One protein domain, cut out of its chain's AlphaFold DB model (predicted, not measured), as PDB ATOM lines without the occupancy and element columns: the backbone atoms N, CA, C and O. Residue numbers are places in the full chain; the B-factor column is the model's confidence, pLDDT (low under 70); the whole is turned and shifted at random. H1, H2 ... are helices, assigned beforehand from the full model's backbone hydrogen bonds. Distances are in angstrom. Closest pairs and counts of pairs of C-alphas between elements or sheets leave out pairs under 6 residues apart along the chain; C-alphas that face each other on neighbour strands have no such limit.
ATOM      1  N   HIS A  50     -22.246 130.489 -40.359       89.19
ATOM      2  CA  HIS A  50     -21.944 129.398 -41.284       89.19
ATOM      3  C   HIS A  50     -20.501 129.490 -41.803       89.19
ATOM      4  O   HIS A  50     -19.783 128.490 -41.814       89.19
ATOM      5  N   GLU A  51     -20.055 130.688 -42.184       89.00
ATOM      6  CA  GLU A  51     -18.665 130.958 -42.559       89.00
ATOM      7  C   GLU A  51     -17.701 130.717 -41.400       89.00
ATOM      8  O   GLU A  51     -16.645 130.121 -41.607       89.00
ATOM      9  N   GLU A  52     -18.077 131.118 -40.185       88.19
ATOM     10  CA  GLU A  52     -17.292 130.844 -38.983       88.19
ATOM     11  C   GLU A  52     -17.128 129.336 -38.769       88.19
ATOM     12  O   GLU A  52     -16.006 128.843 -38.652       88.19
ATOM     13  N   LYS A  53     -18.226 128.574 -38.818       88.25
ATOM     14  CA  LYS A  53     -18.186 127.115 -38.674       88.25
ATOM     15  C   LYS A  53     -17.347 126.447 -39.768       88.25
ATOM     16  O   LYS A  53     -16.567 125.539 -39.483       88.25
ATOM     17  N   ALA A  54     -17.475 126.897 -41.016       88.06
ATOM     18  CA  ALA A  54     -16.675 126.389 -42.129       88.06
ATOM     19  C   ALA A  54     -15.182 126.717 -41.957       88.06
ATOM     20  O   ALA A  54     -14.322 125.893 -42.273       88.06
ATOM     21  N   LEU A  55     -14.853 127.902 -41.436       86.75
ATOM     22  CA  LEU A  55     -13.482 128.281 -41.110       86.75
ATOM     23  C   LEU A  55     -12.914 127.399 -39.997       86.75
ATOM     24  O   LEU A  55     -11.845 126.828 -40.192       86.75
ATOM     25  N   ARG A  56     -13.639 127.228 -38.888       88.56
ATOM     26  CA  ARG A  56     -13.231 126.369 -37.765       88.56
ATOM     27  C   ARG A  56     -12.960 124.937 -38.214       88.56
ATOM     28  O   ARG A  56     -11.894 124.397 -37.928       88.56
ATOM     29  N   ARG A  57     -13.851 124.374 -39.036       89.75
ATOM     30  CA  ARG A  57     -13.661 123.043 -39.623       89.75
ATOM     31  C   ARG A  57     -12.385 122.948 -40.462       89.75
ATOM     32  O   ARG A  57     -11.580 122.051 -40.231       89.75
ATOM     33  N   ARG A  58     -12.177 123.872 -41.407       87.19
ATOM     34  CA  ARG A  58     -10.962 123.885 -42.246       87.19
ATOM     35  C   ARG A  58      -9.695 124.020 -41.404       87.19
ATOM     36  O   ARG A  58      -8.691 123.386 -41.713       87.19
ATOM     37  N   THR A  59      -9.735 124.821 -40.339       86.62
ATOM     38  CA  THR A  59      -8.614 124.949 -39.402       86.62
ATOM     39  C   THR A  59      -8.350 123.632 -38.675       86.62
ATOM     40  O   THR A  59      -7.201 123.206 -38.618       86.62
ATOM     41  N   ALA A  60      -9.383 122.944 -38.182       88.56
ATOM     42  CA  ALA A  60      -9.229 121.641 -37.534       88.56
ATOM     43  C   ALA A  60      -8.646 120.576 -38.486       88.56
ATOM     44  O   ALA A  60      -7.725 119.847 -38.113       88.56
ATOM     45  N   GLU A  61      -9.115 120.534 -39.737       86.06
ATOM     46  CA  GLU A  61      -8.576 119.656 -40.786       86.06
ATOM     47  C   GLU A  61      -7.100 119.970 -41.087       86.06
ATOM     48  O   GLU A  61      -6.274 119.060 -41.182       86.06
ATOM     49  N   ALA A  62      -6.740 121.254 -41.173       82.88
ATOM     50  CA  ALA A  62      -5.360 121.681 -41.385       82.88
ATOM     51  C   ALA A  62      -4.446 121.313 -40.204       82.88
ATOM     52  O   ALA A  62      -3.339 120.820 -40.416       82.88
ATOM     53  N   VAL A  63      -4.907 121.500 -38.963       83.38
ATOM     54  CA  VAL A  63      -4.169 121.113 -37.748       83.38
ATOM     55  C   VAL A  63      -3.928 119.606 -37.720       83.38
ATOM     56  O   VAL A  63      -2.805 119.163 -37.474       83.38
ATOM     57  N   TRP A  64      -4.951 118.809 -38.036       85.19
ATOM     58  CA  TRP A  64      -4.801 117.362 -38.152       85.19
ATOM     59  C   TRP A  64      -3.761 116.976 -39.207       85.19
ATOM     60  O   TRP A  64      -2.904 116.126 -38.945       85.19
ATOM     61  N   ALA A  65      -3.799 117.627 -40.372       82.06
ATOM     62  CA  ALA A  65      -2.893 117.340 -41.475       82.06
ATOM     63  C   ALA A  65      -1.423 117.641 -41.145       82.06
ATOM     64  O   ALA A  65      -0.530 116.944 -41.623       82.06
ATOM     65  N   VAL A  66      -1.147 118.632 -40.291       77.38
ATOM     66  CA  VAL A  66       0.224 118.924 -39.839       77.38
ATOM     67  C   VAL A  66       0.812 117.753 -39.049       77.38
ATOM     68  O   VAL A  66       1.966 117.390 -39.269       77.38
ATOM     69  N   ALA A  67       0.032 117.140 -38.158       77.00
ATOM     70  CA  ALA A  67       0.507 116.041 -37.319       77.00
ATOM     71  C   ALA A  67       0.436 114.669 -38.013       77.00
ATOM     72  O   ALA A  67       1.244 113.787 -37.731       77.00
ATOM     73  N   ASN A  68      -0.530 114.477 -38.915       78.31
ATOM     74  CA  ASN A  68      -0.873 113.161 -39.462       78.31
ATOM     75  C   ASN A  68      -0.757 113.068 -40.991       78.31
ATOM     76  O   ASN A  68      -1.082 112.028 -41.573       78.31
ATOM     77  N   GLY A  69      -0.283 114.124 -41.654       77.25
ATOM     78  CA  GLY A  69      -0.163 114.192 -43.106       77.25
ATOM     79  C   GLY A  69      -1.526 114.110 -43.792       77.25
ATOM     80  O   GLY A  69      -2.487 114.749 -43.386       77.25
ATOM     81  N   ASN A  70      -1.630 113.286 -44.834       75.12
ATOM     82  CA  ASN A  70      -2.844 113.189 -45.653       75.12
ATOM     83  C   ASN A  70      -3.868 112.161 -45.129       75.12
ATOM     84  O   ASN A  70      -4.706 111.665 -45.881       75.12
ATOM     85  N   ARG A  71      -3.760 111.761 -43.855       80.88
ATOM     86  CA  ARG A  71      -4.699 110.816 -43.238       80.88
ATOM     87  C   ARG A  71      -6.043 111.501 -43.033       80.88
ATOM     88  O   ARG A  71      -6.090 112.597 -42.489       80.88
ATOM     89  N   ALA A  72      -7.133 110.833 -43.398       84.94
ATOM     90  CA  ALA A  72      -8.471 111.338 -43.109       84.94
ATOM     91  C   ALA A  72      -8.699 111.412 -41.589       84.94
ATOM     92  O   ALA A  72      -8.418 110.450 -40.870       84.94
ATOM     93  N   ALA A  73      -9.194 112.553 -41.107       87.81
ATOM     94  CA  ALA A  73      -9.654 112.705 -39.733       87.81
ATOM     95  C   ALA A  73     -11.082 112.166 -39.603       87.81
ATOM     96  O   ALA A  73     -11.896 112.328 -40.512       87.81
ATOM     97  N   SER A  74     -11.402 111.554 -38.462       92.50
ATOM     98  CA  SER A  74     -12.797 111.260 -38.126       92.50
ATOM     99  C   SER A  74     -13.513 112.535 -37.662       92.50
ATOM    100  O   SER A  74     -12.869 113.442 -37.135       92.50
ATOM    101  N   GLU A  75     -14.841 112.601 -37.796       92.62
ATOM    102  CA  GLU A  75     -15.625 113.741 -37.283       92.62
ATOM    103  C   GLU A  75     -15.434 113.953 -35.776       92.62
ATOM    104  O   GLU A  75     -15.352 115.092 -35.326       92.62
ATOM    105  N   ALA A  76     -15.293 112.871 -35.000       92.06
ATOM    106  CA  ALA A  76     -15.008 112.961 -33.568       92.06
ATOM    107  C   ALA A  76     -13.657 113.646 -33.311       92.06
ATOM    108  O   ALA A  76     -13.568 114.566 -32.510       92.06
ATOM    109  N   THR A  77     -12.626 113.272 -34.071       91.25
ATOM    110  CA  THR A  77     -11.296 113.888 -33.972       91.25
ATOM    111  C   THR A  77     -11.317 115.365 -34.359       91.25
ATOM    112  O   THR A  77     -10.657 116.176 -33.718       91.25
ATOM    113  N   LEU A  78     -12.069 115.735 -35.402       91.50
ATOM    114  CA  LEU A  78     -12.209 117.137 -35.800       91.50
ATOM    115  C   LEU A  78     -12.929 117.960 -34.729       91.50
ATOM    116  O   LEU A  78     -12.521 119.090 -34.475       91.50
ATOM    117  N   ALA A  79     -13.950 117.393 -34.082       90.31
ATOM    118  CA  ALA A  79     -14.638 118.034 -32.965       90.31
ATOM    119  C   ALA A  79     -13.720 118.211 -31.743       90.31
ATOM    120  O   ALA A  79     -13.720 119.280 -31.139       90.31
ATOM    121  N   ASP A  80     -12.892 117.213 -31.421       90.50
ATOM    122  CA  ASP A  80     -11.909 117.315 -30.335       90.50
ATOM    123  C   ASP A  80     -10.887 118.429 -30.609       90.50
ATOM    124  O   ASP A  80     -10.587 119.242 -29.732       90.50
ATOM    125  N   ILE A  81     -10.373 118.503 -31.843       88.31
ATOM    126  CA  ILE A  81      -9.450 119.565 -32.260       88.31
ATOM    127  C   ILE A  81     -10.136 120.929 -32.181       88.31
ATOM    128  O   ILE A  81      -9.548 121.867 -31.649       88.31
ATOM    129  N   ASP A  82     -11.371 121.050 -32.670       89.81
ATOM    130  CA  ASP A  82     -12.135 122.297 -32.590       89.81
ATOM    131  C   ASP A  82     -12.369 122.742 -31.136       89.81
ATOM    132  O   ASP A  82     -12.261 123.929 -30.834       89.81
ATOM    133  N   GLY A  83     -12.588 121.797 -30.217       89.00
ATOM    134  CA  GLY A  83     -12.680 122.066 -28.782       89.00
ATOM    135  C   GLY A  83     -11.383 122.618 -28.183       89.00
ATOM    136  O   GLY A  83     -11.421 123.517 -27.347       89.00
ATOM    137  N   VAL A  84     -10.219 122.142 -28.637       86.44
ATOM    138  CA  VAL A  84      -8.919 122.720 -28.244       86.44
ATOM    139  C   VAL A  84      -8.733 124.120 -28.838       86.44
ATOM    140  O   VAL A  84      -8.229 125.015 -28.160       86.44
ATOM    141  N   LEU A  85      -9.148 124.321 -30.092       86.31
ATOM    142  CA  LEU A  85      -9.066 125.613 -30.782       86.31
ATOM    143  C   LEU A  85     -10.021 126.665 -30.199       86.31
ATOM    144  O   LEU A  85      -9.801 127.856 -30.411       86.31
ATOM    145  N   ASP A  86     -11.027 126.261 -29.424       88.69
ATOM    146  CA  ASP A  86     -11.996 127.172 -28.809       88.69
ATOM    147  C   ASP A  86     -11.363 128.191 -27.850       88.69
ATOM    148  O   ASP A  86     -11.906 129.269 -27.625       88.69
ATOM    149  N   VAL A  87     -10.145 127.928 -27.361       83.00
ATOM    150  CA  VAL A  87      -9.364 128.911 -26.593       83.00
ATOM    151  C   VAL A  87      -9.157 130.233 -27.348       83.00
ATOM    152  O   VAL A  87      -9.040 131.286 -26.722       83.00
ATOM    153  N   PHE A  88      -9.139 130.197 -28.685       83.75
ATOM    154  CA  PHE A  88      -8.992 131.385 -29.528       83.75
ATOM    155  C   PHE A  88     -10.283 132.208 -29.656       83.75
ATOM    156  O   PHE A  88     -10.241 133.326 -30.173       83.75
ATOM    157  N   SER A  89     -11.419 131.710 -29.165       83.81
ATOM    158  CA  SER A  89     -12.660 132.487 -29.063       83.81
ATOM    159  C   SER A  89     -12.631 133.496 -27.905       83.81
ATOM    160  O   SER A  89     -13.430 134.431 -27.890       83.81
ATOM    161  N   ASP A  90     -11.689 133.365 -26.963       84.88
ATOM    162  CA  ASP A  90     -11.514 134.300 -25.851       84.88
ATOM    163  C   ASP A  90     -10.527 135.432 -26.210       84.88
ATOM    164  O   ASP A  90      -9.331 135.229 -26.453       84.88
TER     165      ASP A  90
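What this domain is: This is residues 50 to 90 of the 127 residues of an uncharacterized protein of Grosmannia clavigera (strain kw1407 / UAMH 11150) (UniProt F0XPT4). Two helices, H1 and then H2, cross near their middles as an X, and a loop, residues 69 to 74, leads from the end of H1 back to H2. The printed part has 41 residues with two named helices and no named strand: all helix. It is compact, with a radius of gyration of the C-alphas of 10.0 A, and spans 28 by 19 by 17 A.

How they stand to each other: Start with H1, residues 50 to 68, which touches H2, residues 75 to 89, with its residues 56 to 64 alone. Look at the C-alphas of Ala 60 and Leu 78, the closest of the two helices, 5.7 A apart. The helices run opposite ways at a steep tilt of 69.6 degrees, only just short of about perpendicular. Their O i to N i+4 pairs are within hydrogen-bond range in 14 of 15 cases in H1 and 8 of 11 in H2.

Where its parts are: Find C-alpha 50 at (-21.944, 129.398, -41.284); from there H1 runs 26.7 A to C-alpha 68. H2 runs 20.7 A from C-alpha 75 at (-15.625, 113.741, -37.283) to C-alpha 89 at (-12.660, 132.487, -29.063).

The domain as a whole: The two C-alphas farthest apart, those of Asn 70 and Asp 90, are 30.2 A apart. The printed part has no cut, and the link from H1 to H2 is short. No printed residue is under 70 in pLDDT.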